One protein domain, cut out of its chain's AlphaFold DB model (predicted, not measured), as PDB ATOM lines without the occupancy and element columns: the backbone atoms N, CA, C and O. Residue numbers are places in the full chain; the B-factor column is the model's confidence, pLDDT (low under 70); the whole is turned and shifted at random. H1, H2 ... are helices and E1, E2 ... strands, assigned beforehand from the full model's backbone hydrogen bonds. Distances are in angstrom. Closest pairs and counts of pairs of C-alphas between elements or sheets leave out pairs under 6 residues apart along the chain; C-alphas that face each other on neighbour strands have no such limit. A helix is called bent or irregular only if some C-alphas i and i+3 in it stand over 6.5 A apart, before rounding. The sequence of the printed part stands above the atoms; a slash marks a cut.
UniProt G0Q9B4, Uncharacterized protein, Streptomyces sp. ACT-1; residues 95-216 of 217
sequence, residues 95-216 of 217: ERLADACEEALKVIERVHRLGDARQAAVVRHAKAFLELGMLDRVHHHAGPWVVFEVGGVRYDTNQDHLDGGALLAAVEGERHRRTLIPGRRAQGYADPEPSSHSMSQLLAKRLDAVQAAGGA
ATOM      1  N   GLU A  95     -84.334 198.057 -39.308       94.44
ATOM      2  CA  GLU A  95     -83.920 199.282 -39.987       94.44
ATOM      3  C   GLU A  95     -84.886 199.641 -41.122       94.44
ATOM      4  O   GLU A  95     -85.402 200.755 -41.162       94.44
ATOM      5  N   ARG A  96     -85.226 198.682 -41.994       93.06
ATOM      6  CA  ARG A  96     -86.208 198.900 -43.073       93.06
ATOM      7  C   ARG A  96     -87.599 199.217 -42.533       93.06
ATOM      8  O   ARG A  96     -88.309 200.053 -43.093       93.06
ATOM      9  N   LEU A  97     -87.992 198.568 -41.437       92.75
ATOM     10  CA  LEU A  97     -89.246 198.864 -40.747       92.75
ATOM     11  C   LEU A  97     -89.225 200.253 -40.102       92.75
ATOM     12  O   LEU A  97     -90.240 200.948 -40.138       92.75
ATOM     13  N   ALA A  98     -88.091 200.674 -39.540       95.25
ATOM     14  CA  ALA A  98     -87.917 202.007 -38.978       95.25
ATOM     15  C   ALA A  98     -88.010 203.086 -40.066       95.25
ATOM     16  O   ALA A  98     -88.759 204.042 -39.879       95.25
ATOM     17  N   ASP A  99     -87.362 202.887 -41.218       95.25
ATOM     18  CA  ASP A  99     -87.457 203.786 -42.374       95.25
ATOM     19  C   ASP A  99     -88.918 203.950 -42.830       95.25
ATOM     20  O   ASP A  99     -89.416 205.063 -43.009       95.25
ATOM     21  N   ALA A 100     -89.650 202.837 -42.962       94.25
ATOM     22  CA  ALA A 100     -91.064 202.864 -43.332       94.25
ATOM     23  C   ALA A 100     -91.929 203.590 -42.283       94.25
ATOM     24  O   ALA A 100     -92.844 204.338 -42.640       94.25
ATOM     25  N   CYS A 101     -91.635 203.399 -40.994       94.31
ATOM     26  CA  CYS A 101     -92.299 204.118 -39.907       94.31
ATOM     27  C   CYS A 101     -91.999 205.623 -39.947       94.31
ATOM     28  O   CYS A 101     -92.912 206.425 -39.749       94.31
ATOM     29  N   GLU A 102     -90.755 206.021 -40.212       97.06
ATOM     30  CA  GLU A 102     -90.361 207.427 -40.319       97.06
ATOM     31  C   GLU A 102     -91.099 208.122 -41.470       97.06
ATOM     32  O   GLU A 102     -91.667 209.203 -41.294       97.06
ATOM     33  N   GLU A 103     -91.167 207.481 -42.638       96.44
ATOM     34  CA  GLU A 103     -91.915 208.006 -43.781       96.44
ATOM     35  C   GLU A 103     -93.417 208.111 -43.482       96.44
ATOM     36  O   GLU A 103     -94.046 209.134 -43.777       96.44
ATOM     37  N   ALA A 104     -93.996 207.106 -42.820       93.38
ATOM     38  CA  ALA A 104     -95.386 207.166 -42.377       93.38
ATOM     39  C   ALA A 104     -95.630 208.337 -41.410       93.38
ATOM     40  O   ALA A 104     -96.604 209.078 -41.575       93.38
ATOM     41  N   LEU A 105     -94.732 208.559 -40.444       95.62
ATOM     42  CA  LEU A 105     -94.813 209.682 -39.507       95.62
ATOM     43  C   LEU A 105     -94.770 211.031 -40.234       95.62
ATOM     44  O   LEU A 105     -95.617 211.883 -39.969       95.62
ATOM     45  N   LYS A 106     -93.871 211.215 -41.209       96.19
ATOM     46  CA  LYS A 106     -93.803 212.448 -42.018       96.19
ATOM     47  C   LYS A 106     -95.116 212.731 -42.751       96.19
ATOM     48  O   LYS A 106     -95.568 213.879 -42.805       96.19
ATOM     49  N   VAL A 107     -95.751 211.699 -43.309       94.06
ATOM     50  CA  VAL A 107     -97.050 211.832 -43.988       94.06
ATOM     51  C   VAL A 107     -98.150 212.206 -42.994       94.06
ATOM     52  O   VAL A 107     -98.925 213.127 -43.263       94.06
ATOM     53  N   ILE A 108     -98.192 211.547 -41.836       92.69
ATOM     54  CA  ILE A 108     -99.157 211.825 -40.764       92.69
ATOM     55  C   ILE A 108     -99.013 213.267 -40.263       92.69
ATOM     56  O   ILE A 108    -100.001 214.002 -40.198       92.69
ATOM     57  N   GLU A 109     -97.789 213.719 -39.985       94.12
ATOM     58  CA  GLU A 109     -97.513 215.098 -39.573       94.12
ATOM     59  C   GLU A 109     -97.970 216.117 -40.617       94.12
ATOM     60  O   GLU A 109     -98.518 217.170 -40.279       94.12
ATOM     61  N   ARG A 110     -97.758 215.821 -41.902       93.75
ATOM     62  CA  ARG A 110     -98.199 216.689 -42.995       93.75
ATOM     63  C   ARG A 110     -99.720 216.821 -43.026       93.75
ATOM     64  O   ARG A 110    -100.215 217.936 -43.203       93.75
ATOM     65  N   VAL A 111    -100.448 215.715 -42.862       90.75
ATOM     66  CA  VAL A 111    -101.917 215.726 -42.770       90.75
ATOM     67  C   VAL A 111    -102.358 216.556 -41.566       90.75
ATOM     68  O   VAL A 111    -103.232 217.411 -41.716       90.75
ATOM     69  N   HIS A 112    -101.690 216.385 -40.420       90.75
ATOM     70  CA  HIS A 112    -101.966 217.161 -39.215       90.75
ATOM     71  C   HIS A 112    -101.843 218.666 -39.447       90.75
ATOM     72  O   HIS A 112    -102.811 219.410 -39.287       90.75
ATOM     73  N   ARG A 113    -100.667 219.107 -39.911       92.31
ATOM     74  CA  ARG A 113    -100.380 220.526 -40.160       92.31
ATOM     75  C   ARG A 113    -101.364 221.142 -41.152       92.31
ATOM     76  O   ARG A 113    -101.743 222.299 -40.990       92.31
ATOM     77  N   LEU A 114    -101.774 220.392 -42.177       90.81
ATOM     78  CA  LEU A 114    -102.740 220.873 -43.164       90.81
ATOM     79  C   LEU A 114    -104.138 221.054 -42.561       90.81
ATOM     80  O   LEU A 114    -104.766 222.083 -42.814       90.81
ATOM     81  N   GLY A 115    -104.614 220.082 -41.777       89.62
ATOM     82  CA  GLY A 115    -105.899 220.171 -41.080       89.62
ATOM     83  C   GLY A 115    -105.942 221.357 -40.122       89.62
ATOM     84  O   GLY A 115    -106.836 222.199 -40.206       89.62
ATOM     85  N   ASP A 116    -104.907 221.500 -39.295       89.75
ATOM     86  CA  ASP A 116    -104.806 222.589 -38.320       89.75
ATOM     87  C   ASP A 116    -104.736 223.960 -39.007       89.75
ATOM     88  O   ASP A 116    -105.449 224.893 -38.630       89.75
ATOM     89  N   ALA A 117    -103.934 224.084 -40.073       90.75
ATOM     90  CA  ALA A 117    -103.843 225.315 -40.855       90.75
ATOM     91  C   ALA A 117    -105.175 225.673 -41.529       90.75
ATOM     92  O   ALA A 117    -105.569 226.845 -41.537       90.75
ATOM     93  N   ARG A 118    -105.891 224.676 -42.069       89.06
ATOM     94  CA  ARG A 118    -107.227 224.862 -42.648       89.06
ATOM     95  C   ARG A 118    -108.199 225.358 -41.584       89.06
ATOM     96  O   ARG A 118    -108.861 226.367 -41.814       89.06
ATOM     97  N   GLN A 119    -108.277 224.684 -40.438       88.62
ATOM     98  CA  GLN A 119    -109.206 225.055 -39.372       88.62
ATOM     99  C   GLN A 119    -108.912 226.463 -38.848       88.62
ATOM    100  O   GLN A 119    -109.821 227.286 -38.738       88.62
ATOM    101  N   ALA A 120    -107.637 226.787 -38.618       89.56
ATOM    102  CA  ALA A 120    -107.223 228.126 -38.217       89.56
ATOM    103  C   ALA A 120    -107.642 229.192 -39.244       89.56
ATOM    104  O   ALA A 120    -108.126 230.260 -38.864       89.56
ATOM    105  N   ALA A 121    -107.501 228.911 -40.544       90.50
ATOM    106  CA  ALA A 121    -107.932 229.819 -41.600       90.50
ATOM    107  C   ALA A 121    -109.458 229.998 -41.626       90.50
ATOM    108  O   ALA A 121    -109.925 231.137 -41.645       90.50
ATOM    109  N   VAL A 122    -110.229 228.907 -41.575       89.75
ATOM    110  CA  VAL A 122    -111.702 228.937 -41.566       89.75
ATOM    111  C   VAL A 122    -112.215 229.761 -40.385       89.75
ATOM    112  O   VAL A 122    -112.995 230.691 -40.580       89.75
ATOM    113  N   VAL A 123    -111.710 229.501 -39.174       89.00
ATOM    114  CA  VAL A 123    -112.091 230.246 -37.964       89.00
ATOM    115  C   VAL A 123    -111.691 231.721 -38.060       89.00
ATOM    116  O   VAL A 123    -112.479 232.597 -37.703       89.00
ATOM    117  N   ARG A 124    -110.483 232.025 -38.553       91.75
ATOM    118  CA  ARG A 124    -110.008 233.408 -38.715       91.75
ATOM    119  C   ARG A 124    -110.886 234.198 -39.684       91.75
ATOM    120  O   ARG A 124    -111.258 235.327 -39.376       91.75
ATOM    121  N   HIS A 125    -111.219 233.623 -40.839       91.75
ATOM    122  CA  HIS A 125    -112.040 234.302 -41.841       91.75
ATOM    123  C   HIS A 125    -113.501 234.436 -41.402       91.75
ATOM    124  O   HIS A 125    -114.081 235.501 -41.597       91.75
ATOM    125  N   ALA A 126    -114.059 233.430 -40.721       90.25
ATOM    126  CA  ALA A 126    -115.383 233.527 -40.110       90.25
ATOM    127  C   ALA A 126    -115.489 234.724 -39.150       90.25
ATOM    128  O   ALA A 126    -116.422 235.518 -39.252       90.25
ATOM    129  N   LYS A 127    -114.499 234.896 -38.257       89.44
ATOM    130  CA  LYS A 127    -114.438 236.047 -37.339       89.44
ATOM    131  C   LYS A 127    -114.337 237.374 -38.088       89.44
ATOM    132  O   LYS A 127    -115.112 238.280 -37.806       89.44
ATOM    133  N   ALA A 128    -113.451 237.462 -39.079       91.38
ATOM    134  CA  ALA A 128    -113.271 238.681 -39.865       91.38
ATOM    135  C   ALA A 128    -114.552 239.102 -40.612       91.38
ATOM    136  O   ALA A 128    -114.878 240.285 -40.650       91.38
ATOM    137  N   PHE A 129    -115.311 238.157 -41.177       92.12
ATOM    138  CA  PHE A 129    -116.580 238.475 -41.843       92.12
ATOM    139  C   PHE A 129    -117.648 238.992 -40.878       92.12
ATOM    140  O   PHE A 129    -118.378 239.919 -41.231       92.12
ATOM    141  N   LEU A 130    -117.710 238.446 -39.662       89.19
ATOM    142  CA  LEU A 130    -118.602 238.952 -38.619       89.19
ATOM    143  C   LEU A 130    -118.200 240.365 -38.171       89.19
ATOM    144  O   LEU A 130    -119.060 241.237 -38.077       89.19
ATOM    145  N   GLU A 131    -116.906 240.610 -37.947       90.62
ATOM    146  CA  GLU A 131    -116.376 241.921 -37.538       90.62
ATOM    147  C   GLU A 131    -116.617 243.011 -38.591       90.62
ATOM    148  O   GLU A 131    -116.936 244.147 -38.249       90.62
ATOM    149  N   LEU A 132    -116.508 242.663 -39.875       93.00
ATOM    150  CA  LEU A 132    -116.746 243.579 -40.994       93.00
ATOM    151  C   LEU A 132    -118.233 243.734 -41.357       93.00
ATOM    152  O   LEU A 132    -118.554 244.473 -42.286       93.00
ATOM    153  N   GLY A 133    -119.143 243.044 -40.664       87.94
ATOM    154  CA  GLY A 133    -120.579 243.108 -40.942       87.94
ATOM    155  C   GLY A 133    -120.981 242.527 -42.303       87.94
ATOM    156  O   GLY A 133    -122.023 242.900 -42.841       87.94
ATOM    157  N   MET A 134    -120.182 241.613 -42.865       88.56
ATOM    158  CA  MET A 134    -120.417 240.969 -44.167       88.56
ATOM    159  C   MET A 134    -121.475 239.858 -44.066       88.56
ATOM    160  O   MET A 134    -121.218 238.684 -44.340       88.56
ATOM    161  N   LEU A 135    -122.675 240.220 -43.610       82.69
ATOM    162  CA  LEU A 135    -123.759 239.276 -43.324       82.69
ATOM    163  C   LEU A 135    -124.340 238.626 -44.589       82.69
ATOM    164  O   LEU A 135    -124.928 237.557 -44.501       82.69
ATOM    165  N   ASP A 136    -124.127 239.212 -45.769       83.81
ATOM    166  CA  ASP A 136    -124.467 238.609 -47.065       83.81
ATOM    167  C   ASP A 136    -123.674 237.321 -47.346       83.81
ATOM    168  O   ASP A 136    -124.119 236.474 -48.120       83.81
ATOM    169  N   ARG A 137    -122.510 237.162 -46.703       82.56
ATOM    170  CA  ARG A 137    -121.644 235.979 -46.809       82.56
ATOM    171  C   ARG A 137    -121.825 234.983 -45.677       82.56
ATOM    172  O   ARG A 137    -121.286 233.883 -45.765       82.56
ATOM    173  N   VAL A 138    -122.547 235.349 -44.620       85.75
ATOM    174  CA  VAL A 138    -122.758 234.515 -43.435       85.75
ATOM    175  C   VAL A 138    -124.177 233.957 -43.475       85.75
ATOM    176  O   VAL A 138    -125.153 234.653 -43.226       85.75
ATOM    177  N   HIS A 139    -124.292 232.666 -43.774       82.19
ATOM    178  CA  HIS A 139    -125.578 231.980 -43.902       82.19
ATOM    179  C   HIS A 139    -126.157 231.545 -42.556       82.19
ATOM    180  O   HIS A 139    -127.366 231.354 -42.433       82.19
ATOM    181  N   HIS A 140    -125.300 231.331 -41.555       80.19
ATOM    182  CA  HIS A 140    -125.720 230.939 -40.216       80.19
ATOM    183  C   HIS A 140    -124.729 231.439 -39.166       80.19
ATOM    184  O   HIS A 140    -123.517 231.337 -39.353       80.19
ATOM    185  N   HIS A 141    -125.259 231.948 -38.055       77.25
ATOM    186  CA  HIS A 141    -124.490 232.328 -36.876       77.25
ATOM    187  C   HIS A 141    -125.303 231.998 -35.619       77.25
ATOM    188  O   HIS A 141    -126.284 232.679 -35.314       77.25
ATOM    189  N   ALA A 142    -124.905 230.947 -34.900       73.19
ATOM    190  CA  ALA A 142    -125.516 230.544 -33.636       73.19
ATOM    191  C   ALA A 142    -124.426 230.148 -32.630       73.19
ATOM    192  O   ALA A 142    -123.807 229.089 -32.734       73.19
ATOM    193  N   GLY A 143    -124.175 231.008 -31.641       71.31
ATOM    194  CA  GLY A 143    -123.094 230.795 -30.675       71.31
ATOM    195  C   GLY A 143    -121.711 230.791 -31.354       71.31
ATOM    196  O   GLY A 143    -121.441 231.690 -32.143       71.31
ATOM    197  N   PRO A 144    -120.816 229.820 -31.074       70.38
ATOM    198  CA  PRO A 144    -119.478 229.758 -31.680       70.38
ATOM    199  C   PRO A 144    -119.477 229.243 -33.133       70.38
ATOM    200  O   PRO A 144    -118.419 229.140 -33.759       70.38
ATOM    201  N   TRP A 145    -120.646 228.880 -33.661       80.06
ATOM    202  CA  TRP A 145    -120.797 228.277 -34.975       80.06
ATOM    203  C   TRP A 145    -121.126 229.327 -36.034       80.06
ATOM    204  O   TRP A 145    -122.125 230.046 -35.935       80.06
ATOM    205  N   VAL A 146    -120.284 229.380 -37.063       84.38
ATOM    206  CA  VAL A 146    -120.422 230.252 -38.224       84.38
ATOM    207  C   VAL A 146    -120.428 229.394 -39.474       84.38
ATOM    208  O   VAL A 146    -119.543 228.558 -39.667       84.38
ATOM    209  N   VAL A 147    -121.389 229.656 -40.352       87.81
ATOM    210  CA  VAL A 147    -121.392 229.114 -41.704       87.81
ATOM    211  C   VAL A 147    -121.328 230.254 -42.696       87.81
ATOM    212  O   VAL A 147    -122.193 231.132 -42.686       87.81
ATOM    213  N   PHE A 148    -120.319 230.235 -43.556       90.69
ATOM    214  CA  PHE A 148    -120.077 231.298 -44.519       90.69
ATOM    215  C   PHE A 148    -119.710 230.740 -45.893       90.69
ATOM    216  O   PHE A 148    -119.307 229.585 -46.008       90.69
ATOM    217  N   GLU A 149    -119.852 231.548 -46.939       90.88
ATOM    218  CA  GLU A 149    -119.525 231.144 -48.309       90.88
ATOM    219  C   GLU A 149    -118.473 232.056 -48.941       90.88
ATOM    220  O   GLU A 149    -118.580 233.285 -48.930       90.88
ATOM    221  N   VAL A 150    -117.456 231.434 -49.542       89.00
ATOM    222  CA  VAL A 150    -116.423 232.112 -50.332       89.00
ATOM    223  C   VAL A 150    -116.234 231.358 -51.638       89.00
ATOM    224  O   VAL A 150    -116.011 230.152 -51.640       89.00
ATOM    225  N   GLY A 151    -116.313 232.072 -52.765       86.94
ATOM    226  CA  GLY A 151    -116.059 231.493 -54.089       86.94
ATOM    227  C   GLY A 151    -117.005 230.349 -54.479       86.94
ATOM    228  O   GLY A 151    -116.575 229.440 -55.182       86.94
ATOM    229  N   GLY A 152    -118.259 230.361 -54.008       85.75
ATOM    230  CA  GLY A 152    -119.219 229.277 -54.258       85.75
ATOM    231  C   GLY A 152    -119.049 228.058 -53.348       85.75
ATOM    232  O   GLY A 152    -119.722 227.049 -53.548       85.75
ATOM    233  N   VAL A 153    -118.141 228.117 -52.366       85.62
ATOM    234  CA  VAL A 153    -117.887 227.035 -51.411       85.62
ATOM    235  C   VAL A 153    -118.340 227.464 -50.025       85.62
ATOM    236  O   VAL A 153    -117.921 228.505 -49.513       85.62
ATOM    237  N   ARG A 154    -119.188 226.636 -49.417       86.75
ATOM    238  CA  ARG A 154    -119.672 226.808 -48.051       86.75
ATOM    239  C   ARG A 154    -118.665 226.212 -47.067       86.75
ATOM    240  O   ARG A 154    -118.218 225.086 -47.257       86.75
ATOM    241  N   TYR A 155    -118.351 226.974 -46.029       88.25
ATOM    242  CA  TYR A 155    -117.464 226.607 -44.935       88.25
ATOM    243  C   TYR A 155    -118.226 226.666 -43.619       88.25
ATOM    244  O   TYR A 155    -118.951 227.627 -43.359       88.25
ATOM    245  N   ASP A 156    -118.033 225.655 -42.788       85.25
ATOM    246  CA  ASP A 156    -118.730 225.468 -41.525       85.25
ATOM    247  C   ASP A 156    -117.719 225.319 -40.379       85.25
ATOM    248  O   ASP A 156    -116.958 224.356 -40.334       85.25
ATOM    249  N   THR A 157    -117.696 226.249 -39.419       82.94
ATOM    250  CA  THR A 157    -116.713 226.192 -38.318       82.94
ATOM    251  C   THR A 157    -116.917 225.019 -37.347       82.94
ATOM    252  O   THR A 157    -116.010 224.745 -36.562       82.94
ATOM    253  N   ASN A 158    -118.069 224.339 -37.386       76.06
ATOM    254  CA  ASN A 158    -118.442 223.222 -36.514       76.06
ATOM    255  C   ASN A 158    -118.379 221.867 -37.245       76.06
ATOM    256  O   ASN A 158    -117.736 220.937 -36.769       76.06
ATOM    257  N   GLN A 159    -119.015 221.751 -38.415       66.56
ATOM    258  CA  GLN A 159    -119.030 220.518 -39.212       66.56
ATOM    259  C   GLN A 159    -117.768 220.334 -40.054       66.56
ATOM    260  O   GLN A 159    -117.364 219.198 -40.281       66.56
ATOM    261  N   ASP A 160    -117.104 221.419 -40.463       64.06
ATOM    262  CA  ASP A 160    -115.795 221.320 -41.102       64.06
ATOM    263  C   ASP A 160    -114.653 221.430 -40.091       64.06
ATOM    264  O   ASP A 160    -113.557 221.864 -40.473       64.06
ATOM    265  N   HIS A 161    -114.881 221.051 -38.825       67.19
ATOM    266  CA  HIS A 161    -113.821 220.902 -37.832       67.19
ATOM    267  C   HIS A 161    -112.940 219.696 -38.194       67.19
ATOM    268  O   HIS A 161    -112.946 218.637 -37.582       67.19
ATOM    269  N   LEU A 162    -112.185 219.894 -39.264       71.31
ATOM    270  CA  LEU A 162    -111.238 218.983 -39.876       71.31
ATOM    271  C   LEU A 162    -109.849 219.406 -39.434       71.31
ATOM    272  O   LEU A 162    -109.017 219.806 -40.251       71.31
ATOM    273  N   ASP A 163    -109.639 219.388 -38.120       81.12
ATOM    274  CA  ASP A 163    -108.286 219.474 -37.599       81.12
ATOM    275  C   ASP A 163    -107.485 218.237 -38.023       81.12
ATOM    276  O   ASP A 163    -107.998 217.289 -38.638       81.12
ATOM    277  N   GLY A 164    -106.191 218.262 -37.733       82.50
ATOM    278  CA  GLY A 164    -105.320 217.169 -38.107       82.50
ATOM    279  C   GLY A 164    -105.789 215.793 -37.619       82.50
ATOM    280  O   GLY A 164    -105.711 214.818 -38.368       82.50
ATOM    281  N   GLY A 165    -106.336 215.720 -36.402       84.69
ATOM    282  CA  GLY A 165    -106.813 214.473 -35.805       84.69
ATOM    283  C   GLY A 165    -108.066 213.936 -36.496       84.69
ATOM    284  O   GLY A 165    -108.140 212.746 -36.812       84.69
ATOM    285  N   ALA A 166    -109.024 214.808 -36.806       85.06
ATOM    286  CA  ALA A 166    -110.241 214.440 -37.523       85.06
ATOM    287  C   ALA A 166    -109.951 213.924 -38.946       85.06
ATOM    288  O   ALA A 166    -110.584 212.966 -39.404       85.06
ATOM    289  N   LEU A 167    -108.960 214.500 -39.640       87.06
ATOM    290  CA  LEU A 167    -108.533 214.007 -40.955       87.06
ATOM    291  C   LEU A 167    -107.926 212.604 -40.879       87.06
ATOM    292  O   LEU A 167    -108.247 211.761 -41.717       87.06
ATOM    293  N   LEU A 168    -107.096 212.324 -39.871       89.12
ATOM    294  CA  LEU A 168    -106.560 210.977 -39.671       89.12
ATOM    295  C   LEU A 168    -107.654 209.968 -39.332       89.12
ATOM    296  O   LEU A 168    -107.636 208.865 -39.870       89.12
ATOM    297  N   ALA A 169    -108.635 210.343 -38.509       88.38
ATOM    298  CA  ALA A 169    -109.776 209.482 -38.212       88.38
ATOM    299  C   ALA A 169    -110.576 209.137 -39.480       88.38
ATOM    300  O   ALA A 169    -110.989 207.991 -39.664       88.38
ATOM    301  N   ALA A 170    -110.745 210.098 -40.395       88.62
ATOM    302  CA  ALA A 170    -111.379 209.850 -41.686       88.62
ATOM    303  C   ALA A 170    -110.559 208.893 -42.571       88.62
ATOM    304  O   ALA A 170    -111.142 208.020 -43.218       88.62
ATOM    305  N   VAL A 171    -109.226 209.027 -42.584       90.38
ATOM    306  CA  VAL A 171    -108.317 208.127 -43.315       90.38
ATOM    307  C   VAL A 171    -108.347 206.716 -42.729       90.38
ATOM    308  O   VAL A 171    -108.503 205.750 -43.474       90.38
ATOM    309  N   GLU A 172    -108.248 206.583 -41.408       90.81
ATOM    310  CA  GLU A 172    -108.252 205.288 -40.724       90.81
ATOM    311  C   GLU A 172    -109.606 204.584 -40.864       90.81
ATOM    312  O   GLU A 172    -109.656 203.385 -41.134       90.81
ATOM    313  N   GLY A 173    -110.713 205.327 -40.772       90.75
ATOM    314  CA  GLY A 173    -112.050 204.793 -41.022       90.75
ATOM    315  C   GLY A 173    -112.202 204.237 -42.441       90.75
ATOM    316  O   GLY A 173    -112.743 203.147 -42.625       90.75
ATOM    317  N   GLU A 174    -111.676 204.939 -43.448       92.81
ATOM    318  CA  GLU A 174    -111.685 204.470 -44.838       92.81
ATOM    319  C   GLU A 174    -110.756 203.266 -45.052       92.81
ATOM    320  O   GLU A 174    -111.135 202.304 -45.727       92.81
ATOM    321  N   ARG A 175    -109.564 203.269 -44.441       92.25
ATOM    322  CA  ARG A 175    -108.665 202.107 -44.428       92.25
ATOM    323  C   ARG A 175    -109.381 200.893 -43.841       92.25
ATOM    324  O   ARG A 175    -109.424 199.845 -44.484       92.25
ATOM    325  N   HIS A 176    -109.980 201.038 -42.660       92.31
ATOM    326  CA  HIS A 176    -110.723 199.969 -42.001       92.31
ATOM    327  C   HIS A 176    -111.865 199.459 -42.888       92.31
ATOM    328  O   HIS A 176    -111.936 198.260 -43.161       92.31
ATOM    329  N   ARG A 177    -112.694 200.357 -43.436       92.75
ATOM    330  CA  ARG A 177    -113.774 200.009 -44.371       92.75
ATOM    331  C   ARG A 177    -113.278 199.121 -45.514       92.75
ATOM    332  O   ARG A 177    -113.899 198.101 -45.809       92.75
ATOM    333  N   ARG A 178    -112.140 199.466 -46.123       91.44
ATOM    334  CA  ARG A 178    -111.550 198.710 -47.238       91.44
ATOM    335  C   ARG A 178    -111.082 197.315 -46.843       91.44
ATOM    336  O   ARG A 178    -111.259 196.389 -47.629       91.44
ATOM    337  N   THR A 179    -110.557 197.134 -45.630       92.88
ATOM    338  CA  THR A 179    -110.169 195.794 -45.140       92.88
ATOM    339  C   THR A 179    -111.355 194.834 -45.006       92.88
ATOM    340  O   THR A 179    -111.184 193.625 -45.134       92.88
ATOM    341  N   LEU A 180    -112.569 195.358 -44.811       91.75
ATOM    342  CA  LEU A 180    -113.790 194.556 -44.687       91.75
ATOM    343  C   LEU A 180    -114.362 194.110 -46.041       91.75
ATOM    344  O   LEU A 180    -115.116 193.136 -46.092       91.75
ATOM    345  N   ILE A 181    -114.022 194.801 -47.135       91.88
ATOM    346  CA  ILE A 181    -114.605 194.573 -48.467       91.88
ATOM    347  C   ILE A 181    -114.421 193.119 -48.941       91.88
ATOM    348  O   ILE A 181    -115.430 192.492 -49.275       91.88
ATOM    349  N   PRO A 182    -113.206 192.526 -48.945       92.44
ATOM    350  CA  PRO A 182    -113.018 191.167 -49.459       92.44
ATOM    351  C   PRO A 182    -113.863 190.129 -48.711       92.44
ATOM    352  O   PRO A 182    -114.521 189.297 -49.335       92.44
ATOM    353  N   GLY A 183    -113.904 190.220 -47.377       91.19
ATOM    354  CA  GLY A 183    -114.678 189.306 -46.535       91.19
ATOM    355  C   GLY A 183    -116.186 189.429 -46.755       91.19
ATOM    356  O   GLY A 183    -116.879 188.416 -46.825       91.19
ATOM    357  N   ARG A 184    -116.702 190.653 -46.928       92.75
ATOM    358  CA  ARG A 184    -118.128 190.875 -47.215       92.75
ATOM    359  C   ARG A 184    -118.532 190.363 -48.590       92.75
ATOM    360  O   ARG A 184    -119.547 189.677 -48.691       92.75
ATOM    361  N   ARG A 185    -117.714 190.615 -49.616       92.75
ATOM    362  CA  ARG A 185    -117.953 190.105 -50.975       92.75
ATOM    363  C   ARG A 185    -117.963 188.580 -51.017       92.75
ATOM    364  O   ARG A 185    -118.862 188.004 -51.621       92.75
ATOM    365  N   ALA A 186    -117.031 187.925 -50.321       93.44
ATOM    366  CA  ALA A 186    -116.994 186.463 -50.217       93.44
ATOM    367  C   ALA A 186    -118.261 185.872 -49.565       93.44
ATOM    368  O   ALA A 186    -118.640 184.741 -49.855       93.44
ATOM    369  N   GLN A 187    -118.931 186.643 -48.709       93.81
ATOM    370  CA  GLN A 187    -120.174 186.262 -48.035       93.81
ATOM    371  C   GLN A 187    -121.442 186.722 -48.785       93.81
ATOM    372  O   GLN A 187    -122.547 186.515 -48.291       93.81
ATOM    373  N   GLY A 188    -121.308 187.356 -49.956       93.69
ATOM    374  CA  GLY A 188    -122.436 187.869 -50.741       93.69
ATOM    375  C   GLY A 188    -123.086 189.142 -50.182       93.69
ATOM    376  O   GLY A 188    -124.170 189.516 -50.626       93.69
ATOM    377  N   TYR A 189    -122.451 189.817 -49.219       93.56
ATOM    378  CA  TYR A 189    -122.918 191.104 -48.704       93.56
ATOM    379  C   TYR A 189    -122.448 192.268 -49.581       93.56
ATOM    380  O   TYR A 189    -121.382 192.215 -50.194       93.56
ATOM    381  N   ALA A 190    -123.223 193.355 -49.573       91.38
ATOM    382  CA  ALA A 190    -122.817 194.615 -50.182       91.38
ATOM    383  C   ALA A 190    -121.591 195.225 -49.477       91.38
ATOM    384  O   ALA A 190    -121.387 195.064 -48.262       91.38
ATOM    385  N   ASP A 191    -120.800 195.973 -50.248       91.69
ATOM    386  CA  ASP A 191    -119.662 196.718 -49.724       91.69
ATOM    387  C   ASP A 191    -120.134 197.707 -48.640       91.69
ATOM    388  O   ASP A 191    -121.197 198.319 -48.769       91.69
ATOM    389  N   PRO A 192    -119.386 197.855 -47.536       90.50
ATOM    390  CA  PRO A 192    -119.714 198.842 -46.519       90.50
ATOM    391  C   PRO A 192    -119.613 200.258 -47.102       90.50
ATOM    392  O   PRO A 192    -118.634 200.591 -47.776       90.50
ATOM    393  N   GLU A 193    -120.615 201.091 -46.826       90.38
ATOM    394  CA  GLU A 193    -120.647 202.489 -47.260       90.38
ATOM    395  C   GLU A 193    -119.611 203.340 -46.503       90.38
ATOM    396  O   GLU A 193    -119.268 203.024 -45.356       90.38
ATOM    397  N   PRO A 194    -119.071 204.408 -47.123       89.38
ATOM    398  CA  PRO A 194    -118.246 205.376 -46.409       89.38
ATOM    399  C   PRO A 194    -119.065 206.092 -45.328       89.38
ATOM    400  O   PRO A 194    -120.293 206.155 -45.392       89.38
ATOM    401  N   SER A 195    -118.378 206.674 -44.340       85.50
ATOM    402  CA  SER A 195    -119.055 207.479 -43.319       85.50
ATOM    403  C   SER A 195    -119.829 208.645 -43.957       85.50
ATOM    404  O   SER A 195    -119.496 209.117 -45.048       85.50
ATOM    405  N   SER A 196    -120.848 209.151 -43.260       83.69
ATOM    406  CA  SER A 196    -121.627 210.313 -43.706       83.69
ATOM    407  C   SER A 196    -120.816 211.615 -43.745       83.69
ATOM    408  O   SER A 196    -121.296 212.619 -44.270       83.69
ATOM    409  N   HIS A 197    -119.588 211.614 -43.218       82.56
ATOM    410  CA  HIS A 197    -118.712 212.773 -43.243       82.56
ATOM    411  C   HIS A 197    -118.239 213.070 -44.677       82.56
ATOM    412  O   HIS A 197    -117.709 212.200 -45.371       82.56
ATOM    413  N   SER A 198    -118.348 214.332 -45.102       82.69
ATOM    414  CA  SER A 198    -118.025 214.793 -46.465       82.69
ATOM    415  C   SER A 198    -116.619 214.384 -46.926       82.69
ATOM    416  O   SER A 198    -116.442 213.853 -48.023       82.69
ATOM    417  N   MET A 199    -115.612 214.557 -46.064       85.19
ATOM    418  CA  MET A 199    -114.240 214.123 -46.350       85.19
ATOM    419  C   MET A 199    -114.083 212.613 -46.534       85.19
ATOM    420  O   MET A 199    -113.329 212.207 -47.416       85.19
ATOM    421  N   SER A 200    -114.788 211.778 -45.763       86.75
ATOM    422  CA  SER A 200    -114.740 210.323 -45.951       86.75
ATOM    423  C   SER A 200    -115.320 209.924 -47.307       86.75
ATOM    424  O   SER A 200    -114.719 209.122 -48.014       86.75
ATOM    425  N   GLN A 201    -116.436 210.533 -47.715       89.25
ATOM    426  CA  GLN A 201    -117.037 210.288 -49.031       89.25
ATOM    427  C   GLN A 201    -116.119 210.737 -50.174       89.25
ATOM    428  O   GLN A 201    -115.944 210.017 -51.161       89.25
ATOM    429  N   LEU A 202    -115.502 211.915 -50.038       90.00
ATOM    430  CA  LEU A 202    -114.566 212.438 -51.031       90.00
ATOM    431  C   LEU A 202    -113.330 211.538 -51.162       90.00
ATOM    432  O   LEU A 202    -112.898 211.253 -52.281       90.00
ATOM    433  N   LEU A 203    -112.780 211.082 -50.034       90.94
ATOM    434  CA  LEU A 203    -111.633 210.181 -49.996       90.94
ATOM    435  C   LEU A 203    -111.964 208.831 -50.642       90.94
ATOM    436  O   LEU A 203    -111.227 208.392 -51.524       90.94
ATOM    437  N   ALA A 204    -113.094 208.221 -50.272       91.00
ATOM    438  CA  ALA A 204    -113.558 206.965 -50.854       91.00
ATOM    439  C   ALA A 204    -113.675 207.071 -52.382       91.00
ATOM    440  O   ALA A 204    -113.046 206.299 -53.102       91.00
ATOM    441  N   LYS A 205    -114.358 208.111 -52.882       92.50
ATOM    442  CA  LYS A 205    -114.523 208.351 -54.323       92.50
ATOM    443  C   LYS A 205    -113.189 208.481 -55.062       92.50
ATOM    444  O   LYS A 205    -113.053 207.992 -56.182       92.50
ATOM    445  N   ARG A 206    -112.206 209.168 -54.469       91.75
ATOM    446  CA  ARG A 206    -110.872 209.336 -55.070       91.75
ATOM    447  C   ARG A 206    -110.122 208.012 -55.148       91.75
ATOM    448  O   ARG A 206    -109.550 207.713 -56.191       91.75
ATOM    449  N   LEU A 207    -110.136 207.232 -54.073       89.38
ATOM    450  CA  LEU A 207    -109.437 205.951 -54.009       89.38
ATOM    451  C   LEU A 207    -110.088 204.890 -54.907       89.38
ATOM    452  O   LEU A 207    -109.375 204.139 -55.571       89.38
ATOM    453  N   ASP A 208    -111.419 204.871 -54.998       88.69
ATOM    454  CA  ASP A 208    -112.148 203.983 -55.913       88.69
ATOM    455  C   ASP A 208    -111.818 204.302 -57.380       88.69
ATOM    456  O   ASP A 208    -111.609 203.396 -58.184       88.69
ATOM    457  N   ALA A 209    -111.685 205.589 -57.725       89.06
ATOM    458  CA  ALA A 209    -111.272 206.006 -59.064       89.06
ATOM    459  C   ALA A 209    -109.838 205.560 -59.411       89.06
ATOM    460  O   ALA A 209    -109.585 205.152 -60.542       89.06
ATOM    461  N   VAL A 210    -108.910 205.606 -58.447       85.75
ATOM    462  CA  VAL A 210    -107.530 205.124 -58.638       85.75
ATOM    463  C   VAL A 210    -107.504 203.612 -58.868       85.75
ATOM    464  O   VAL A 210    -106.818 203.148 -59.773       85.75
ATOM    465  N   GLN A 211    -108.281 202.841 -58.104       80.38
ATOM    466  CA  GLN A 211    -108.372 201.389 -58.293       80.38
ATOM    467  C   GLN A 211    -109.000 201.010 -59.637       80.38
ATOM    468  O   GLN A 211    -108.515 200.093 -60.294       80.38
ATOM    469  N   ALA A 212    -110.042 201.724 -60.071       79.38
ATOM    470  CA  ALA A 212    -110.658 201.499 -61.377       79.38
ATOM    471  C   ALA A 212    -109.696 201.804 -62.541       79.38
ATOM    472  O   ALA A 212    -109.760 201.142 -63.571       79.38
ATOM    473  N   ALA A 213    -108.798 202.779 -62.374       76.38
ATOM    474  CA  ALA A 213    -107.792 203.124 -63.374       76.38
ATOM    475  C   ALA A 213    -106.598 202.150 -63.395       76.38
ATOM    476  O   ALA A 213    -106.086 201.852 -64.466       76.38
ATOM    477  N   GLY A 214    -106.170 201.638 -62.236       64.44
ATOM    478  CA  GLY A 214    -105.036 200.711 -62.119       64.44
ATOM    479  C   GLY A 214    -105.347 199.241 -62.428       64.44
ATOM    480  O   GLY A 214    -104.436 198.426 -62.429       64.44
ATOM    481  N   GLY A 215    -106.613 198.881 -62.664       50.41
ATOM    482  CA  GLY A 215    -107.029 197.533 -63.082       50.41
ATOM    483  C   GLY A 215    -107.176 197.351 -64.598       50.41
ATOM    484  O   GLY A 215    -107.784 196.372 -65.024       50.41
ATOM    485  N   ALA A 216    -106.705 198.317 -65.396       43.72
ATOM    486  CA  ALA A 216    -106.821 198.340 -66.856       43.72
ATOM    487  C   ALA A 216    -105.472 198.179 -67.598       43.72
ATOM    488  O   ALA A 216    -105.447 198.325 -68.820       43.72
TER     489      ALA A 216
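AT A GLANCE: This is residues 95 to 216 of the 217 residues of an uncharacterized protein of Streptomyces sp. ACT-1 (UniProt G0Q9B4). One long helix, H1, has a small antiparallel sheet, E1 E2 E3, over its last part, while a second helix, H2, starts beside its middle and runs away from it as an arm of a V. H3 packs on the first half of H2, and residues 95 to 107 and 208 to 216 stick out. The 122 printed residues run H1 E1 E2 E3 H2 H3, mostly helix; the whole is loose, with a radius of gyration of the C-alphas of 18.7 A, spanning 56 by 41 by 29 A.

HOW THE PARTS SIT: H1, residues 95 to 131, is on the sheet of E1, residues 138 to 142, E2, residues 145 to 150, and E3, residues 153 to 156: two layers, a helix on one face of a sheet. Its height over the sheet is 10.1 A, and it runs across the strands, at 89 degrees to E2 on the local plane. The strands form a meander, each the antiparallel neighbour of the one before; N 147 and O 140 are 2.9 A apart, N 155 and O 148 2.8 A, within hydrogen-bond range. H2, residues 164 to 186, touches H1 with residues 164 to 168 alone, opposite ways at a steep tilt of 57 degrees; the closest C-alphas, of His 112 and Gly 164, are 3.5 A apart. H3, residues 198 to 214, touches H2 with residues 199 to 204 alone, the same way at a steep tilt of 51 degrees; the closest C-alphas, of Ala 170 and Ser 200, are 5.5 A apart. H1 and H3 are apart. Every O i to N i+4 pair is within hydrogen-bond range in H1 and H3, 16 of 19 in H2.

IN THESE COORDINATES: H1 begins at C-alpha 95 (-83.920, 199.282, -39.987) and measures 53.6 A. H2 measures 35.0 A, with a kink of 28 degrees near residue 180; it is only just irregular, C-alphas 179 and 182 being 6.9 A apart. H3 measures 24.7 A and ends at C-alpha 214 (-105.036, 200.711, -62.119).

THE WHOLE: The two farthest C-alphas, of Leu 132 and Ala 186, are 57.9 A apart. The printed part has no cut; the link from H2 to H3, 11 residues, is long. Residues 159 to 161 and 214 to 216 have pLDDT under 70.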